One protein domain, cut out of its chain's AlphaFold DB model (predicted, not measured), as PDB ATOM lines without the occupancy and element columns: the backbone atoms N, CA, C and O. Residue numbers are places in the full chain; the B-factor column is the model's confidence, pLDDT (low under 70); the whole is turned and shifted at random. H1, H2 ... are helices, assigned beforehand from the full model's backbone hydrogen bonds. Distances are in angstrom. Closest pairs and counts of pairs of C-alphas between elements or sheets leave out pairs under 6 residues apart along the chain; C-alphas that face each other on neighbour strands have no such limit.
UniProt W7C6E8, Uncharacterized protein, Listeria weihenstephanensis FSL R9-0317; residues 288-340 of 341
ATOM      1  N   ASP A 288     123.919 130.891 115.964       96.38
ATOM      2  CA  ASP A 288     122.569 130.706 116.513       96.38
ATOM      3  C   ASP A 288     121.797 129.613 115.759       96.38
ATOM      4  O   ASP A 288     121.166 128.749 116.374       96.38
ATOM      5  N   ALA A 289     121.854 129.617 114.422       95.94
ATOM      6  CA  ALA A 289     121.200 128.601 113.601       95.94
ATOM      7  C   ALA A 289     121.803 127.202 113.820       95.94
ATOM      8  O   ALA A 289     121.068 126.218 113.914       95.94
ATOM      9  N   GLU A 290     123.131 127.099 113.927       95.38
ATOM     10  CA  GLU A 290     123.809 125.836 114.224       95.38
ATOM     11  C   GLU A 290     123.501 125.331 115.643       95.38
ATOM     12  O   GLU A 290     123.331 124.124 115.836       95.38
ATOM     13  N   ALA A 291     123.434 126.227 116.632       95.50
ATOM     14  CA  ALA A 291     123.130 125.886 118.019       95.50
ATOM     15  C   ALA A 291     121.694 125.367 118.174       95.50
ATOM     16  O   ALA A 291     121.491 124.307 118.770       95.50
ATOM     17  N   GLU A 292     120.720 126.063 117.586       95.38
ATOM     18  CA  GLU A 292     119.310 125.653 117.617       95.38
ATOM     19  C   GLU A 292     119.083 124.339 116.870       95.38
ATOM     20  O   GLU A 292     118.375 123.466 117.368       95.38
ATOM     21  N   LEU A 293     119.751 124.128 115.727       94.94
ATOM     22  CA  LEU A 293     119.690 122.842 115.033       94.94
ATOM     23  C   LEU A 293     120.233 121.706 115.911       94.94
ATOM     24  O   LEU A 293     119.574 120.679 116.059       94.94
ATOM     25  N   LYS A 294     121.415 121.884 116.515       94.75
ATOM     26  CA  LYS A 294     122.021 120.881 117.407       94.75
ATOM     27  C   LYS A 294     121.126 120.575 118.608       94.75
ATOM     28  O   LYS A 294     121.017 119.414 118.993       94.75
ATOM     29  N   ALA A 295     120.451 121.581 119.165       95.25
ATOM     30  CA  ALA A 295     119.593 121.426 120.336       95.25
ATOM     31  C   ALA A 295     118.403 120.472 120.117       95.25
ATOM     32  O   ALA A 295     117.897 119.923 121.102       95.25
ATOM     33  N   LEU A 296     117.995 120.225 118.864       95.31
ATOM     34  CA  LEU A 296     116.946 119.255 118.518       95.31
ATOM     35  C   LEU A 296     117.375 117.791 118.732       95.31
ATOM     36  O   LEU A 296     116.514 116.910 118.828       95.31
ATOM     37  N   PHE A 297     118.682 117.517 118.826       95.19
ATOM     38  CA  PHE A 297     119.256 116.170 118.866       95.19
ATOM     39  C   PHE A 297     119.825 115.804 120.236       95.19
ATOM     40  O   PHE A 297     120.309 116.646 120.996       95.19
ATOM     41  N   ASN A 298     119.800 114.510 120.555       94.88
ATOM     42  CA  ASN A 298     120.452 113.982 121.746       94.88
ATOM     43  C   ASN A 298     121.954 114.293 121.707       94.88
ATOM     44  O   ASN A 298     122.602 114.177 120.669       94.88
ATOM     45  N   ASN A 299     122.506 114.698 122.854       94.88
ATOM     46  CA  ASN A 299     123.912 115.094 123.004       94.88
ATOM     47  C   ASN A 299     124.372 116.233 122.071       94.88
ATOM     48  O   ASN A 299     125.574 116.405 121.886       94.88
ATOM     49  N   ASN A 300     123.444 117.019 121.506       93.94
ATOM     50  CA  ASN A 300     123.734 118.079 120.535       93.94
ATOM     51  C   ASN A 300     124.450 117.577 119.262       93.94
ATOM     52  O   ASN A 300     125.182 118.333 118.616       93.94
ATOM     53  N   ASP A 301     124.252 116.304 118.904       93.31
ATOM     54  CA  ASP A 301     124.842 115.668 117.727       93.31
ATOM     55  C   ASP A 301     123.803 115.531 116.609       93.31
ATOM     56  O   ASP A 301     122.924 114.675 116.659       93.31
ATOM     57  N   VAL A 302     123.941 116.351 115.564       91.31
ATOM     58  CA  VAL A 302     123.048 116.366 114.388       91.31
ATOM     59  C   VAL A 302     123.092 115.084 113.547       91.31
ATOM     60  O   VAL A 302     122.280 114.926 112.640       91.31
ATOM     61  N   SER A 303     124.042 114.180 113.807       89.81
ATOM     62  CA  SER A 303     124.078 112.839 113.210       89.81
ATOM     63  C   SER A 303     123.401 111.767 114.075       89.81
ATOM     64  O   SER A 303     123.214 110.636 113.622       89.81
ATOM     65  N   GLY A 304     123.034 112.119 115.311       88.81
ATOM     66  CA  GLY A 304     122.385 111.249 116.283       88.81
ATOM     67  C   GLY A 304     120.860 111.224 116.163       88.81
ATOM     68  O   GLY A 304     120.268 111.584 115.149       88.81
ATOM     69  N   THR A 305     120.195 110.775 117.229       92.75
ATOM     70  CA  THR A 305     118.728 110.720 117.294       92.75
ATOM     71  C   THR A 305     118.139 112.033 117.805       92.75
ATOM     72  O   THR A 305     118.699 112.674 118.695       92.75
ATOM     73  N   ILE A 306     116.975 112.415 117.277       93.25
ATOM     74  CA  ILE A 306     116.189 113.556 117.766       93.25
ATOM     75  C   ILE A 306     115.754 113.294 119.222       93.25
ATOM     76  O   ILE A 306     115.455 112.153 119.595       93.25
ATOM     77  N   LYS A 307     115.734 114.334 120.064       94.06
ATOM     78  CA  LYS A 307     115.247 114.216 121.448       94.06
ATOM     79  C   LYS A 307     113.761 113.866 121.469       94.06
ATOM     80  O   LYS A 307     112.986 114.350 120.651       94.06
ATOM     81  N   THR A 308     113.332 113.093 122.461       94.31
ATOM     82  CA  THR A 308     111.914 112.728 122.628       94.31
ATOM     83  C   THR A 308     111.012 113.925 122.941       94.31
ATOM     84  O   THR A 308     109.813 113.864 122.691       94.31
ATOM     85  N   GLU A 309     111.581 114.999 123.489       92.69
ATOM     86  CA  GLU A 309     110.900 116.259 123.816       92.69
ATOM     87  C   GLU A 309     110.883 117.277 122.662       92.69
ATOM     88  O   GLU A 309     110.222 118.308 122.772       92.69
ATOM     89  N   THR A 310     111.585 117.003 121.555       94.81
ATOM     90  CA  THR A 310     111.557 117.865 120.368       94.81
ATOM     91  C   THR A 310     110.186 117.777 119.705       94.81
ATOM     92  O   THR A 310     109.782 116.723 119.215       94.81
ATOM     93  N   ASP A 311     109.478 118.904 119.654       94.56
ATOM     94  CA  ASP A 311     108.162 119.019 119.037       94.56
ATOM     95  C   ASP A 311     108.191 119.867 117.751       94.56
ATOM     96  O   ASP A 311     109.212 120.430 117.343       94.56
ATOM     97  N   ALA A 312     107.035 119.979 117.093       93.06
ATOM     98  CA  ALA A 312     106.890 120.785 115.883       93.06
ATOM     99  C   ALA A 312     107.237 122.271 116.104       93.06
ATOM    100  O   ALA A 312     107.658 122.948 115.165       93.06
ATOM    101  N   LYS A 313     107.080 122.784 117.333       94.88
ATOM    102  CA  LYS A 313     107.400 124.173 117.673       94.88
ATOM    103  C   LYS A 313     108.913 124.380 117.756       94.88
ATOM    104  O   LYS A 313     109.398 125.374 117.221       94.88
ATOM    105  N   ALA A 314     109.647 123.452 118.366       94.88
ATOM    106  CA  ALA A 314     111.108 123.472 118.415       94.88
ATOM    107  C   ALA A 314     111.715 123.395 117.003       94.88
ATOM    108  O   ALA A 314     112.568 124.209 116.650       94.88
ATOM    109  N   ILE A 315     111.196 122.498 116.155       93.44
ATOM    110  CA  ILE A 315     111.626 122.372 114.751       93.44
ATOM    111  C   ILE A 315     111.369 123.674 113.976       93.44
ATOM    112  O   ILE A 315     112.252 124.162 113.268       93.44
ATOM    113  N   ALA A 316     110.182 124.273 114.128       94.81
ATOM    114  CA  ALA A 316     109.854 125.539 113.473       94.81
ATOM    115  C   ALA A 316     110.754 126.697 113.944       94.81
ATOM    116  O   ALA A 316     111.160 127.526 113.129       94.81
ATOM    117  N   GLY A 317     111.099 126.740 115.237       95.38
ATOM    118  CA  GLY A 317     112.035 127.719 115.793       95.38
ATOM    119  C   GLY A 317     113.436 127.608 115.185       95.38
ATOM    120  O   GLY A 317     113.988 128.614 114.733       95.38
ATOM    121  N   ALA A 318     113.974 126.389 115.087       95.25
ATOM    122  CA  ALA A 318     115.264 126.145 114.441       95.25
ATOM    123  C   ALA A 318     115.242 126.546 112.954       95.25
ATOM    124  O   ALA A 318     116.136 127.259 112.491       95.25
ATOM    125  N   GLN A 319     114.187 126.180 112.216       94.50
ATOM    126  CA  GLN A 319     114.039 126.563 110.808       94.50
ATOM    127  C   GLN A 319     113.997 128.087 110.627       94.50
ATOM    128  O   GLN A 319     114.641 128.609 109.720       94.50
ATOM    129  N   GLN A 320     113.322 128.819 111.520       95.94
ATOM    130  CA  GLN A 320     113.284 130.284 111.476       95.94
ATOM    131  C   GLN A 320     114.683 130.909 111.614       95.94
ATOM    132  O   GLN A 320     114.986 131.903 110.949       95.94
ATOM    133  N   ARG A 321     115.549 130.344 112.466       96.69
ATOM    134  CA  ARG A 321     116.936 130.813 112.638       96.69
ATOM    135  C   ARG A 321     117.792 130.500 111.417       96.69
ATOM    136  O   ARG A 321     118.505 131.382 110.945       96.69
ATOM    137  N   ILE A 322     117.655 129.298 110.855       96.12
ATOM    138  CA  ILE A 322     118.301 128.911 109.589       96.12
ATOM    139  C   ILE A 322     117.868 129.848 108.457       96.12
ATOM    140  O   ILE A 322     118.689 130.273 107.643       96.12
ATOM    141  N   ASP A 323     116.588 130.215 108.414       96.00
ATOM    142  CA  ASP A 323     116.064 131.097 107.382       96.00
ATOM    143  C   ASP A 323     116.613 132.524 107.469       96.00
ATOM    144  O   ASP A 323     116.737 133.175 106.426       96.00
ATOM    145  N   ALA A 324     116.999 132.970 108.666       96.31
ATOM    146  CA  ALA A 324     117.614 134.273 108.904       96.31
ATOM    147  C   ALA A 324     119.091 134.361 108.465       96.31
ATOM    148  O   ALA A 324     119.584 135.472 108.272       96.31
ATOM    149  N   VAL A 325     119.796 133.234 108.289       97.38
ATOM    150  CA  VAL A 325     121.179 133.202 107.771       97.38
ATOM    151  C   VAL A 325     121.210 133.778 106.354       97.38
ATOM    152  O   VAL A 325     120.400 133.393 105.505       97.38
ATOM    153  N   THR A 326     122.133 134.703 106.081       96.62
ATOM    154  CA  THR A 326     122.194 135.388 104.775       96.62
ATOM    155  C   THR A 326     123.252 134.804 103.842       96.62
ATOM    156  O   THR A 326     123.083 134.863 102.624       96.62
ATOM    157  N   ASP A 327     124.295 134.164 104.379       95.81
ATOM    158  CA  ASP A 327     125.245 133.388 103.586       95.81
ATOM    159  C   ASP A 327     124.550 132.153 102.995       95.81
ATOM    160  O   ASP A 327     124.184 131.206 103.696       95.81
ATOM    161  N   ALA A 328     124.371 132.154 101.673       94.75
ATOM    162  CA  ALA A 328     123.664 131.094 100.963       94.75
ATOM    163  C   ALA A 328     124.352 129.721 101.076       94.75
ATOM    164  O   ALA A 328     123.670 128.693 101.117       94.75
ATOM    165  N   THR A 329     125.685 129.687 101.144       93.38
ATOM    166  CA  THR A 329     126.456 128.438 101.230       93.38
ATOM    167  C   THR A 329     126.280 127.814 102.607       93.38
ATOM    168  O   THR A 329     125.938 126.632 102.719       93.38
ATOM    169  N   LYS A 330     126.439 128.618 103.661       92.69
ATOM    170  CA  LYS A 330     126.223 128.206 105.049       92.69
ATOM    171  C   LYS A 330     124.774 127.820 105.296       92.69
ATOM    172  O   LYS A 330     124.524 126.725 105.797       92.69
ATOM    173  N   LYS A 331     123.819 128.636 104.848       93.50
ATOM    174  CA  LYS A 331     122.389 128.323 104.938       93.50
ATOM    175  C   LYS A 331     122.053 126.995 104.266       93.50
ATOM    176  O   LYS A 331     121.380 126.160 104.871       93.50
ATOM    177  N   SER A 332     122.540 126.771 103.044       91.50
ATOM    178  CA  SER A 332     122.327 125.515 102.315       91.50
ATOM    179  C   SER A 332     122.915 124.318 103.067       91.50
ATOM    180  O   SER A 332     122.229 123.312 103.261       91.50
ATOM    181  N   SER A 333     124.144 124.454 103.576       89.06
ATOM    182  CA  SER A 333     124.800 123.425 104.387       89.06
ATOM    183  C   SER A 333     123.960 123.051 105.614       89.06
ATOM    184  O   SER A 333     123.641 121.876 105.796       89.06
ATOM    185  N   ILE A 334     123.531 124.033 106.413       88.81
ATOM    186  CA  ILE A 334     122.742 123.805 107.638       88.81
ATOM    187  C   ILE A 334     121.357 123.210 107.303       88.81
ATOM    188  O   ILE A 334     120.904 122.253 107.936       88.81
ATOM    189  N   THR A 335     120.710 123.704 106.241       86.75
ATOM    190  CA  THR A 335     119.408 123.190 105.770       86.75
ATOM    191  C   THR A 335     119.506 121.733 105.308       86.75
ATOM    192  O   THR A 335     118.608 120.931 105.568       86.75
ATOM    193  N   SER A 336     120.596 121.362 104.629       81.81
ATOM    194  CA  SER A 336     120.802 119.993 104.146       81.81
ATOM    195  C   SER A 336     120.939 118.982 105.288       81.81
ATOM    196  O   SER A 336     120.415 117.873 105.182       81.81
ATOM    197  N   THR A 337     121.563 119.384 106.397       77.31
ATOM    198  CA  THR A 337     121.649 118.588 107.625       77.31
ATOM    199  C   THR A 337     120.268 118.384 108.241       77.31
ATOM    200  O   THR A 337     119.904 117.256 108.554       77.31
ATOM    201  N   THR A 338     119.460 119.444 108.307       70.75
ATOM    202  CA  THR A 338     118.098 119.418 108.876       70.75
ATOM    203  C   THR A 338     117.150 118.459 108.137       70.75
ATOM    204  O   THR A 338     116.252 117.891 108.741       70.75
ATOM    205  N   ARG A 339     117.325 118.256 106.821       72.06
ATOM    206  CA  ARG A 339     116.469 117.357 106.011       72.06
ATOM    207  C   ARG A 339     116.874 115.880 106.042       72.06
ATOM    208  O   ARG A 339     116.154 115.057 105.480       72.06
ATOM    209  N   ARG A 340     118.053 115.551 106.577       60.50
ATOM    210  CA  ARG A 340     118.582 114.174 106.619       60.50
ATOM    211  C   ARG A 340     118.148 113.393 107.862       60.50
ATOM    212  O   ARG A 340     118.272 112.171 107.854       60.50
TER     213      ARG A 340
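AT A GLANCE: This is residues 288 to 340 of the 341 residues of an uncharacterized protein of Listeria weihenstephanensis FSL R9-0317 (UniProt W7C6E8). Three short helices stand side by side in a small up-and-down bundle, H1 and H3 running the same way and H2 running back between them in the chain, with their centres at the corners of a triangle. At one end a wide loop, residues 296 to 311, leads from the end of H1 to the beginning of H2, and at the other end a tight turn leads from H2 into H3; H1 and H3 meet more thinly than H1 and H2. The printed part has 53 residues with three named helices, in the order H1, H2, H3, and no named strand. The class is all helix. The whole is compact, with a radius of gyration of the C-alphas of 10.4 A and spans of 31 by 21 by 17 A.

IN THESE COORDINATES: H1 covers residues 288 to 295 and measures 10.5 A from first to last C-alpha; C-alpha 288 is at (122.569, 130.706, 116.513). After residues 296 to 311 comes H2, residues 312 to 324, the longest helix at 13 residues and 18.6 A; C-alpha 312 is at (106.890, 120.785, 115.883). H3 covers residues 328 to 338, is 15.2 A long and ends with C-alpha 338 at (118.098, 119.418, 108.876).

HOW THE PARTS SIT: The helix packing is mostly aligned, with the three pairs of helices at shallow tilts. H1 and H2 form a helical hairpin and run opposite ways at a shallow tilt of 27 degrees. H2 touches H1 with residues 317 to 322 alone, and the closest C-alphas, those of Ala 289 and Arg 321, are 4.9 A apart. H2 and H3 form a second helical hairpin, opposite ways at a shallow tilt of 15 degrees. H2 touches H3 with residues 322 to 323 alone, and the closest C-alphas, those of Ile 322 and Lys 331, are 6.2 A apart. H1 and H3 only just touch, with 3 pairs of C-alphas within 8 A, the closest being those of Glu 290 and Ile 334 at 7.0 A. They run the same way at a shallow tilt of 12 degrees. In H1, H2 and H3 every O i to N i+4 pair is within hydrogen-bond range.

THE WHOLE: The outline is only just rounded, with spans of 31 by 21 by 17 A. The two C-alphas farthest apart, those of Thr 308 and Asp 327, are 31.1 A apart. The link from H1 to H2, 16 residues, is long, and the link from H2 to H3, 3 residues, is tight. The printed part has no cut. Its mean pLDDT is 92.0, and residue 340 is the one printed residue under 70 in this model.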